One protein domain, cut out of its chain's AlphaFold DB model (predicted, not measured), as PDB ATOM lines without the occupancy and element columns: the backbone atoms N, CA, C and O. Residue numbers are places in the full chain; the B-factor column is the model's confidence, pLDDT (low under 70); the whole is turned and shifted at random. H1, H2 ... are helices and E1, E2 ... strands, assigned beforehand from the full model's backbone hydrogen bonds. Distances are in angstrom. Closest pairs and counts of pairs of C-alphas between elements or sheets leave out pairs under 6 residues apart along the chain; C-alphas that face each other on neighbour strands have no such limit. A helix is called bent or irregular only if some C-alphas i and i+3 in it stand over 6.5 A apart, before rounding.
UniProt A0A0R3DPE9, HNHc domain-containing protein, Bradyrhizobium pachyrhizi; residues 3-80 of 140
ATOM      1  N   PHE A   3     145.098 114.371  89.341       95.25
ATOM      2  CA  PHE A   3     145.441 112.990  89.652       95.25
ATOM      3  C   PHE A   3     144.190 112.113  89.635       95.25
ATOM      4  O   PHE A   3     143.121 112.525  90.086       95.25
ATOM      5  N   GLN A   4     144.329 110.887  89.134       96.75
ATOM      6  CA  GLN A   4     143.247 109.914  89.107       96.75
ATOM      7  C   GLN A   4     143.682 108.600  89.737       96.75
ATOM      8  O   GLN A   4     144.763 108.086  89.455       96.75
ATOM      9  N   PHE A   5     142.797 108.020  90.536       96.31
ATOM     10  CA  PHE A   5     142.971 106.683  91.087       96.31
ATOM     11  C   PHE A   5     141.687 105.878  90.941       96.31
ATOM     12  O   PHE A   5     140.603 106.415  90.715       96.31
ATOM     13  N   ALA A   6     141.818 104.558  91.022       96.44
ATOM     14  CA  ALA A   6     140.714 103.647  90.786       96.44
ATOM     15  C   ALA A   6     140.283 102.948  92.071       96.44
ATOM     16  O   ALA A   6     141.115 102.386  92.780       96.44
ATOM     17  N   ILE A   7     138.975 102.896  92.307       96.56
ATOM     18  CA  ILE A   7     138.372 102.120  93.388       96.56
ATOM     19  C   ILE A   7     137.632 100.932  92.775       96.56
ATOM     20  O   ILE A   7     136.805 101.085  91.872       96.56
ATOM     21  N   LYS A   8     137.926  99.725  93.265       95.62
ATOM     22  CA  LYS A   8     137.204  98.511  92.873       95.62
ATOM     23  C   LYS A   8     135.909  98.407  93.674       95.62
ATOM     24  O   LYS A   8     135.921  98.440  94.900       95.62
ATOM     25  N   HIS A   9     134.796  98.216  92.984       94.06
ATOM     26  CA  HIS A   9     133.481  98.020  93.573       94.06
ATOM     27  C   HIS A   9     132.820  96.768  92.997       94.06
ATOM     28  O   HIS A   9     132.920  96.490  91.804       94.06
ATOM     29  N   ARG A  10     132.125  96.004  93.847       89.81
ATOM     30  CA  ARG A  10     131.617  94.669  93.485       89.81
ATOM     31  C   ARG A  10     130.658  94.687  92.294       89.81
ATOM     32  O   ARG A  10     130.737  93.798  91.460       89.81
ATOM     33  N   THR A  11     129.780  95.685  92.207       89.25
ATOM     34  CA  THR A  11     128.756  95.763  91.147       89.25
ATOM     35  C   THR A  11     129.052  96.802  90.072       89.25
ATOM     36  O   THR A  11     128.579  96.665  88.955       89.25
ATOM     37  N   ALA A  12     129.830  97.836  90.398       88.19
ATOM     38  CA  ALA A  12     130.147  98.925  89.467       88.19
ATOM     39  C   ALA A  12     131.489  98.705  88.747       88.19
ATOM     40  O   ALA A  12     131.882  99.511  87.912       88.19
ATOM     41  N   GLY A  13     132.206  97.627  89.081       93.31
ATOM     42  CA  GLY A  13     133.525  97.352  88.535       93.31
ATOM     43  C   GLY A  13     134.565  98.346  89.045       93.31
ATOM     44  O   GLY A  13     134.626  98.652  90.236       93.31
ATOM     45  N   ARG A  14     135.426  98.815  88.145       94.94
ATOM     46  CA  ARG A  14     136.493  99.769  88.451       94.94
ATOM     47  C   ARG A  14     135.982 101.185  88.199       94.94
ATOM     48  O   ARG A  14     135.633 101.512  87.072       94.94
ATOM     49  N   VAL A  15     135.957 102.012  89.239       96.38
ATOM     50  CA  VAL A  15     135.470 103.394  89.166       96.38
ATOM     51  C   VAL A  15     136.631 104.353  89.359       96.38
ATOM     52  O   VAL A  15     137.394 104.218  90.316       96.38
ATOM     53  N   MET A  16     136.770 105.301  88.435       97.69
ATOM     54  CA  MET A  16     137.805 106.330  88.488       97.69
ATOM     55  C   MET A  16     137.352 107.495  89.363       97.69
ATOM     56  O   MET A  16     136.215 107.953  89.257       97.69
ATOM     57  N   VAL A  17     138.259 107.964  90.211       97.88
ATOM     58  CA  VAL A  17     138.090 109.125  91.082       97.88
ATOM     59  C   VAL A  17     139.166 110.135  90.723       97.88
ATOM     60  O   VAL A  17     140.332 109.767  90.582       97.88
ATOM     61  N   THR A  18     138.768 111.394  90.585       98.25
ATOM     62  CA  THR A  18     139.649 112.500  90.203       98.25
ATOM     63  C   THR A  18     139.859 113.428  91.397       98.25
ATOM     64  O   THR A  18     138.893 113.753  92.082       98.25
ATOM     65  N   ILE A  19     141.096 113.857  91.640       97.88
ATOM     66  CA  ILE A  19     141.483 114.860  92.647       97.88
ATOM     67  C   ILE A  19     142.579 115.769  92.075       97.88
ATOM     68  O   ILE A  19     143.125 115.503  91.003       97.88
ATOM     69  N   ASP A  20     142.954 116.816  92.805       97.62
ATOM     70  CA  ASP A  20     144.197 117.532  92.532       97.62
ATOM     71  C   ASP A  20     145.415 116.728  93.001       97.62
ATOM     72  O   ASP A  20     145.414 116.116  94.067       97.62
ATOM     73  N   TRP A  21     146.502 116.774  92.229       96.12
ATOM     74  CA  TRP A  21     147.776 116.136  92.580       96.12
ATOM     75  C   TRP A  21     148.298 116.587  93.950       96.12
ATOM     76  O   TRP A  21     148.834 115.784  94.708       96.12
ATOM     77  N   ALA A  22     148.092 117.860  94.298       95.88
ATOM     78  CA  ALA A  22     148.502 118.420  95.584       95.88
ATOM     79  C   ALA A  22     147.795 117.767  96.786       95.88
ATOM     80  O   ALA A  22     148.311 117.825  97.899       95.88
ATOM     81  N   ASP A  23     146.634 117.144  96.573       96.06
ATOM     82  CA  ASP A  23     145.884 116.449  97.616       96.06
ATOM     83  C   ASP A  23     146.278 114.976  97.762       96.06
ATOM     84  O   ASP A  23     145.984 114.363  98.789       96.06
ATOM     85  N   PHE A  24     146.983 114.403  96.780       96.06
ATOM     86  CA  PHE A  24     147.378 112.995  96.800       96.06
ATOM     87  C   PHE A  24     148.127 112.585  98.083       96.06
ATOM     88  O   PHE A  24     147.722 111.582  98.677       96.06
ATOM     89  N   PRO A  25     149.115 113.353  98.597       95.81
ATOM     90  CA  PRO A  25     149.804 113.002  99.839       95.81
ATOM     91  C   PRO A  25     148.884 112.920 101.062       95.81
ATOM     92  O   PRO A  25     149.153 112.155 101.967       95.81
ATOM     93  N   ARG A  26     147.759 113.635 101.104       95.38
ATOM     94  CA  ARG A  26     146.791 113.478 102.205       95.38
ATOM     95  C   ARG A  26     145.801 112.351 101.937       95.38
ATOM     96  O   ARG A  26     145.401 111.631 102.841       95.38
ATOM     97  N   VAL A  27     145.382 112.194 100.684       96.12
ATOM     98  CA  VAL A  27     144.388 111.188 100.289       96.12
ATOM     99  C   VAL A  27     144.953 109.771 100.408       96.12
ATOM    100  O   VAL A  27     144.222 108.875 100.822       96.12
ATOM    101  N   HIS A  28     146.232 109.553 100.086       94.50
ATOM    102  CA  HIS A  28     146.840 108.215 100.086       94.50
ATOM    103  C   HIS A  28     147.057 107.608 101.484       94.50
ATOM    104  O   HIS A  28     147.254 106.401 101.588       94.50
ATOM    105  N   GLU A  29     146.979 108.414 102.547       94.94
ATOM    106  CA  GLU A  29     147.108 107.959 103.941       94.94
ATOM    107  C   GLU A  29     145.846 107.242 104.447       94.94
ATOM    108  O   GLU A  29     145.844 106.645 105.522       94.94
ATOM    109  N   HIS A  30     144.758 107.286 103.672       95.44
ATOM    110  CA  HIS A  30     143.465 106.738 104.053       95.44
ATOM    111  C   HIS A  30     142.964 105.700 103.052       95.44
ATOM    112  O   HIS A  30     143.173 105.796 101.840       95.44
ATOM    113  N   THR A  31     142.204 104.729 103.560       95.94
ATOM    114  CA  THR A  31     141.488 103.769 102.718       95.94
ATOM    115  C   THR A  31     140.143 104.346 102.287       95.94
ATOM    116  O   THR A  31     139.314 104.715 103.122       95.94
ATOM    117  N   TRP A  32     139.902 104.370 100.974       97.25
ATOM    118  CA  TRP A  32     138.686 104.911 100.368       97.25
ATOM    119  C   TRP A  32     137.855 103.830  99.677       97.25
ATOM    120  O   TRP A  32     138.386 102.942  99.010       97.25
ATOM    121  N   TYR A  33     136.533 103.943  99.773       96.44
ATOM    122  CA  TYR A  33     135.589 103.060  99.089       96.44
ATOM    123  C   TYR A  33     134.422 103.836  98.482       96.44
ATOM    124  O   TYR A  33     134.099 104.957  98.882       96.44
ATOM    125  N   LEU A  34     133.768 103.214  97.498       97.06
ATOM    126  CA  LEU A  34     132.541 103.759  96.935       97.06
ATOM    127  C   LEU A  34     131.387 103.595  97.918       97.06
ATOM    128  O   LEU A  34     131.093 102.500  98.395       97.06
ATOM    129  N   PHE A  35     130.685 104.691  98.150       94.81
ATOM    130  CA  PHE A  35     129.499 104.766  98.977       94.81
ATOM    131  C   PHE A  35     128.307 105.173  98.114       94.81
ATOM    132  O   PHE A  35     128.269 106.271  97.556       94.81
ATOM    133  N   ARG A  36     127.317 104.284  97.981       93.38
ATOM    134  CA  ARG A  36     126.122 104.577  97.184       93.38
ATOM    135  C   ARG A  36     125.136 105.407  97.997       93.38
ATOM    136  O   ARG A  36     124.613 104.935  99.002       93.38
ATOM    137  N   ARG A  37     124.797 106.599  97.505       90.38
ATOM    138  CA  ARG A  37     123.706 107.423  98.041       90.38
ATOM    139  C   ARG A  37     122.688 107.674  96.937       90.38
ATOM    140  O   ARG A  37     122.999 108.267  95.908       90.38
ATOM    141  N   ARG A  38     121.447 107.224  97.146       90.38
ATOM    142  CA  ARG A  38     120.397 107.219  96.110       90.38
ATOM    143  C   ARG A  38     120.890 106.503  94.838       90.38
ATOM    144  O   ARG A  38     121.130 105.299  94.885       90.38
ATOM    145  N   LYS A  39     121.026 107.230  93.725       89.75
ATOM    146  CA  LYS A  39     121.426 106.715  92.406       89.75
ATOM    147  C   LYS A  39     122.885 107.021  92.040       89.75
ATOM    148  O   LYS A  39     123.302 106.654  90.951       89.75
ATOM    149  N   VAL A  40     123.646 107.675  92.919       92.75
ATOM    150  CA  VAL A  40     125.027 108.106  92.648       92.75
ATOM    151  C   VAL A  40     126.010 107.492  93.646       92.75
ATOM    152  O   VAL A  40     125.627 107.085  94.749       92.75
ATOM    153  N   PHE A  41     127.281 107.415  93.256       95.75
ATOM    154  CA  PHE A  41     128.373 106.974  94.121       95.75
ATOM    155  C   PHE A  41     129.198 108.167  94.580       95.75
ATOM    156  O   PHE A  41     129.630 108.963  93.761       95.75
ATOM    157  N   TYR A  42     129.442 108.236  95.882       96.38
ATOM    158  CA  TYR A  42     130.436 109.101  96.504       96.38
ATOM    159  C   TYR A  42     131.644 108.269  96.928       96.38
ATOM    160  O   TYR A  42     131.591 107.038  96.936       96.38
ATOM    161  N   VAL A  43     132.713 108.944  97.339       97.62
ATOM    162  CA  VAL A  43     133.897 108.310  97.921       97.62
ATOM    163  C   VAL A  43     133.925 108.598  99.418       97.62
ATOM    164  O   VAL A  43     133.719 109.743  99.828       97.62
ATOM    165  N   ARG A  44     134.130 107.562 100.235       97.38
ATOM    166  CA  ARG A  44     134.079 107.631 101.702       97.38
ATOM    167  C   ARG A  44     135.269 106.896 102.325       97.38
ATOM    168  O   ARG A  44     135.694 105.879 101.781       97.38
ATOM    169  N   SER A  45     135.799 107.422 103.426       96.88
ATOM    170  CA  SER A  45     136.859 106.797 104.225       96.88
ATOM    171  C   SER A  45     136.301 105.729 105.168       96.88
ATOM    172  O   SER A  45     135.101 105.690 105.448       96.88
ATOM    173  N   GLU A  46     137.161 104.880 105.728       93.88
ATOM    174  CA  GLU A  46     136.786 103.900 106.769       93.88
ATOM    175  C   GLU A  46     136.144 104.533 108.009       93.88
ATOM    176  O   GLU A  46     135.171 104.003 108.537       93.88
ATOM    177  N   THR A  47     136.602 105.727 108.394       92.62
ATOM    178  CA  THR A  47     136.041 106.528 109.496       92.62
ATOM    179  C   THR A  47     134.715 107.194 109.139       92.62
ATOM    180  O   THR A  47     134.046 107.781 109.983       92.62
ATOM    181  N   GLY A  48     134.303 107.092 107.878       93.81
ATOM    182  CA  GLY A  48     133.007 107.537 107.415       93.81
ATOM    183  C   GLY A  48     132.964 108.958 106.853       93.81
ATOM    184  O   GLY A  48     131.864 109.430 106.552       93.81
ATOM    185  N   VAL A  49     134.111 109.606 106.658       94.88
ATOM    186  CA  VAL A  49     134.232 110.952 106.079       94.88
ATOM    187  C   VAL A  49     134.138 110.876 104.553       94.88
ATOM    188  O   VAL A  49     134.708 109.984 103.929       94.88
ATOM    189  N   LEU A  50     133.403 111.798 103.926       96.50
ATOM    190  CA  LEU A  50     133.319 111.883 102.463       96.50
ATOM    191  C   LEU A  50     134.559 112.580 101.891       96.50
ATOM    192  O   LEU A  50     134.993 113.593 102.434       96.50
ATOM    193  N   LEU A  51     135.086 112.085 100.768       97.50
ATOM    194  CA  LEU A  51     136.322 112.597 100.160       97.50
ATOM    195  C   LEU A  51     136.249 114.098  99.868       97.50
ATOM    196  O   LEU A  51     137.142 114.836 100.264       97.50
ATOM    197  N   HIS A  52     135.160 114.575  99.263       96.56
ATOM    198  CA  HIS A  52     134.992 116.006  99.005       96.56
ATOM    199  C   HIS A  52     135.024 116.856 100.286       96.56
ATOM    200  O   HIS A  52     135.507 117.978 100.235       96.56
ATOM    201  N   ARG A  53     134.557 116.335 101.434       95.19
ATOM    202  CA  ARG A  53     134.611 117.050 102.725       95.19
ATOM    203  C   ARG A  53     136.012 117.028 103.319       95.19
ATOM    204  O   ARG A  53     136.458 118.030 103.860       95.19
ATOM    205  N   PHE A  54     136.708 115.900 103.192       96.31
ATOM    206  CA  PHE A  54     138.100 115.771 103.622       96.31
ATOM    207  C   PHE A  54     139.022 116.753 102.883       96.31
ATOM    208  O   PHE A  54     139.921 117.333 103.486       96.31
ATOM    209  N   LEU A  55     138.783 116.963 101.587       96.06
ATOM    210  CA  LEU A  55     139.580 117.868 100.756       96.06
ATOM    211  C   LEU A  55     139.321 119.345 101.071       96.06
ATOM    212  O   LEU A  55     140.256 120.143 101.060       96.06
ATOM    213  N   THR A  56     138.075 119.714 101.370       94.06
ATOM    214  CA  THR A  56     137.702 121.104 101.674       94.06
ATOM    215  C   THR A  56     137.820 121.468 103.150       94.06
ATOM    216  O   THR A  56     137.718 122.648 103.476       94.06
ATOM    217  N   ASN A  57     138.022 120.489 104.041       91.88
ATOM    218  CA  ASN A  57     137.913 120.652 105.494       91.88
ATOM    219  C   ASN A  57     136.583 121.308 105.917       91.88
ATOM    220  O   ASN A  57     136.543 122.074 106.876       91.88
ATOM    221  N   ALA A  58     135.500 121.035 105.181       88.69
ATOM    222  CA  ALA A  58     134.191 121.608 105.476       88.69
ATOM    223  C   ALA A  58     133.649 121.085 106.815       88.69
ATOM    224  O   ALA A  58     133.507 119.868 107.005       88.69
ATOM    225  N   ASP A  59     133.308 122.015 107.708       83.75
ATOM    226  CA  ASP A  59     132.673 121.715 108.989       83.75
ATOM    227  C   ASP A  59     131.252 121.158 108.815       83.75
ATOM    228  O   ASP A  59     130.664 121.204 107.731       83.75
ATOM    229  N   ASP A  60     130.689 120.598 109.883       79.88
ATOM    230  CA  ASP A  60     129.388 119.921 109.853       79.88
ATOM    231  C   ASP A  60     128.202 120.834 109.492       79.88
ATOM    232  O   ASP A  60     127.185 120.327 109.017       79.88
ATOM    233  N   THR A  61     128.345 122.157 109.623       78.00
ATOM    234  CA  THR A  61     127.326 123.152 109.237       78.00
ATOM    235  C   THR A  61     127.420 123.534 107.752       78.00
ATOM    236  O   THR A  61     126.460 124.013 107.137       78.00
ATOM    237  N   MET A  62     128.568 123.262 107.130       83.50
ATOM    238  CA  MET A  62     128.812 123.480 105.712       83.50
ATOM    239  C   MET A  62     128.412 122.275 104.854       83.50
ATOM    240  O   MET A  62     128.560 121.097 105.198       83.50
ATOM    241  N   THR A  63     127.917 122.585 103.659       87.00
ATOM    242  CA  THR A  63     127.683 121.621 102.583       87.00
ATOM    243  C   THR A  63     128.743 121.807 101.509       87.00
ATOM    244  O   THR A  63     129.196 122.917 101.269       87.00
ATOM    245  N   VAL A  64     129.152 120.727 100.851       90.56
ATOM    246  CA  VAL A  64     130.074 120.786  99.713       90.56
ATOM    247  C   VAL A  64     129.337 120.267  98.489       90.56
ATOM    248  O   VAL A  64     128.765 119.177  98.546       90.56
ATOM    249  N   ASP A  65     129.346 121.046  97.416       90.94
ATOM    250  CA  ASP A  65     128.695 120.720  96.149       90.94
ATOM    251  C   ASP A  65     129.713 120.584  95.006       90.94
ATOM    252  O   ASP A  65     130.827 121.108  95.081       90.94
ATOM    253  N   HIS A  66     129.317 119.872  93.952       93.69
ATOM    254  CA  HIS A  66     130.120 119.597  92.758       93.69
ATOM    255  C   HIS A  66     129.582 120.417  91.583       93.69
ATOM    256  O   HIS A  66     128.452 120.188  91.150       93.69
ATOM    257  N   LYS A  67     130.378 121.338  91.022       92.81
ATOM    258  CA  LYS A  67     129.946 122.214  89.912       92.81
ATOM    259  C   LYS A  67     129.483 121.425  88.686       92.81
ATOM    260  O   LYS A  67     128.530 121.823  88.024       92.81
ATOM    261  N   ASP A  68     130.153 120.317  88.389       92.69
ATOM    262  CA  ASP A  68     129.829 119.432  87.267       92.69
ATOM    263  C   ASP A  68     128.747 118.382  87.583       92.69
ATOM    264  O   ASP A  68     128.371 117.596  86.712       92.69
ATOM    265  N   GLY A  69     128.252 118.333  88.825       91.50
ATOM    266  CA  GLY A  69     127.292 117.331  89.288       91.50
ATOM    267  C   GLY A  69     127.833 115.896  89.339       91.50
ATOM    268  O   GLY A  69     127.047 114.966  89.531       91.50
ATOM    269  N   ASN A  70     129.145 115.687  89.176       94.50
ATOM    270  CA  ASN A  70     129.795 114.381  89.226       94.50
ATOM    271  C   ASN A  70     130.504 114.174  90.578       94.50
ATOM    272  O   ASN A  70     131.611 114.676  90.785       94.50
ATOM    273  N   PRO A  71     129.964 113.333  91.481       95.75
ATOM    274  CA  PRO A  71     130.549 113.152  92.810       95.75
ATOM    275  C   PRO A  71     131.910 112.434  92.835       95.75
ATOM    276  O   PRO A  71     132.540 112.327  93.892       95.75
ATOM    277  N   LEU A  72     132.361 111.901  91.696       97.69
ATOM    278  CA  LEU A  72     133.669 111.262  91.540       97.69
ATOM    279  C   LEU A  72     134.754 112.256  91.093       97.69
ATOM    280  O   LEU A  72     135.940 111.940  91.209       97.69
ATOM    281  N   ASN A  73     134.370 113.454  90.638       97.69
ATOM    282  CA  ASN A  73     135.293 114.536  90.320       97.69
ATOM    283  C   ASN A  73     135.500 115.448  91.536       97.69
ATOM    284  O   ASN A  73     134.730 116.367  91.784       97.69
ATOM    285  N   ASN A  74     136.539 115.187  92.317       97.44
ATOM    286  CA  ASN A  74     136.812 115.868  93.578       97.44
ATOM    287  C   ASN A  74     137.987 116.859  93.459       97.44
ATOM    288  O   ASN A  74     138.693 117.085  94.437       97.44
ATOM    289  N   THR A  75     138.226 117.439  92.276       97.00
ATOM    290  CA  THR A  75     139.184 118.549  92.137       97.00
ATOM    291  C   THR A  75     138.668 119.782  92.874       97.00
ATOM    292  O   THR A  75     137.470 120.065  92.882       97.00
ATOM    293  N   ARG A  76     139.561 120.556  93.492       94.69
ATOM    294  CA  ARG A  76     139.218 121.748  94.278       94.69
ATOM    295  C   ARG A  76     138.479 122.790  93.452       94.69
ATOM    296  O   ARG A  76     137.569 123.432  93.957       94.69
ATOM    297  N   GLU A  77     138.829 122.930  92.175       93.94
ATOM    298  CA  GLU A  77     138.119 123.822  91.253       93.94
ATOM    299  C   GLU A  77     136.666 123.392  90.996       93.94
ATOM    300  O   GLU A  77     135.828 124.248  90.703       93.94
ATOM    301  N   ASN A  78     136.359 122.096  91.129       93.81
ATOM    302  CA  ASN A  78     135.019 121.539  90.961       93.81
ATOM    303  C   ASN A  78     134.201 121.548  92.263       93.81
ATOM    304  O   ASN A  78     132.977 121.460  92.205       93.81
ATOM    305  N   LEU A  79     134.846 121.673  93.427       94.00
ATOM    306  CA  LEU A  79     134.179 121.696  94.727       94.00
ATOM    307  C   LEU A  79     133.787 123.120  95.136       94.00
ATOM    308  O   LEU A  79     134.555 124.070  94.988       94.00
ATOM    309  N   VAL A  80     132.588 123.268  95.694       91.81
ATOM    310  CA  VAL A  80     132.087 124.527  96.259       91.81
ATOM    311  C   VAL A  80     131.619 124.274  97.678       91.81
ATOM    312  O   VAL A  80     130.735 123.453  97.899       91.81
TER     313      VAL A  80
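What this domain is: This is residues 3 to 80 of the 140 residues of the protein "HNHc domain-containing protein" of Bradyrhizobium pachyrhizi (UniProt A0A0R3DPE9). What shape do these atoms make? Two strand hairpins, E1 with E2 and E3 with E4, meet crosswise through E1 and E3, with H1 at the open end of the first hairpin. The short helix H2 packs on E4 and, at another part of its surface, on E5, and a tail with no named element, residues 67 to 80, folds back to pair briefly with E5. What are its make-up and size? The printed part has 78 residues, with two named helices and five named strands in the order E1 E2 H1 E3 E4 H2 E5, a mixed class; each sheet, E1 - E2 and E3 - E4, is antiparallel. It is compact, with a radius of gyration of the C-alphas of 11.8 A, and spans 32 by 29 by 25 A.

How they stand to each other: How are the hairpins paired? E1, residues 3 to 9, and E2, residues 13 to 20, are antiparallel at 153 degrees, with N 5 and O 17 at 3.0 A. E3, residues 32 to 37, and E4, residues 40 to 45, are antiparallel at 142 degrees, with N 35 and O 42 at 2.8 A. The closest C-alphas of E1 and E3 are those of Ile 7 and Tyr 33, 6.4 A apart. Where are the helices? The closest C-alphas of E1 and H1, residues 21 to 27, are those of Phe 3 and Trp 21, 4.9 A apart. For H2, residues 51 to 56, and E4 they are those of Val 43 and Leu 51, 5.4 A. H1 and H2 are close but not clearly touching, Asp 23 to Leu 55 being 7.2 A between C-alphas, at a steep tilt of 66 degrees, opposite ways. And E5? The closest C-alphas of H2 and E5, residues 62 to 66, are those of Arg 53 and Val 64, 6.6 A apart; E4 and E5 are apart. Are the helix backbones well formed? Every O i to N i+4 pair in H2 is within hydrogen-bond range, but in H1 1 of 3 is, beside 3 of 4 O i to N i+3 pairs; H1 is irregular, with C-alphas 22 and 25 at 7.0 A.

Where its parts are: Where do the strands run? E1 begins at C-alpha 3, (145.441, 112.990, 89.652), and is 19.6 A long; E2 is 23.2 A, E3 15.4 A, E4 16.6 A and E5 13.6 A. E5 ends at C-alpha 66, (130.120, 119.597, 92.758). How long are the helices? H1 measures 9.8 A and H2 8.8 A.

The domain as a whole: How far does it reach? The two C-alphas farthest apart, those of Gly 13 and Thr 61, are 33.7 A apart. Are there cuts, long links or weak places? The printed part has no cut, and the six links are tight. The mean pLDDT of the printed part is 94.0, and no printed residue is under 70.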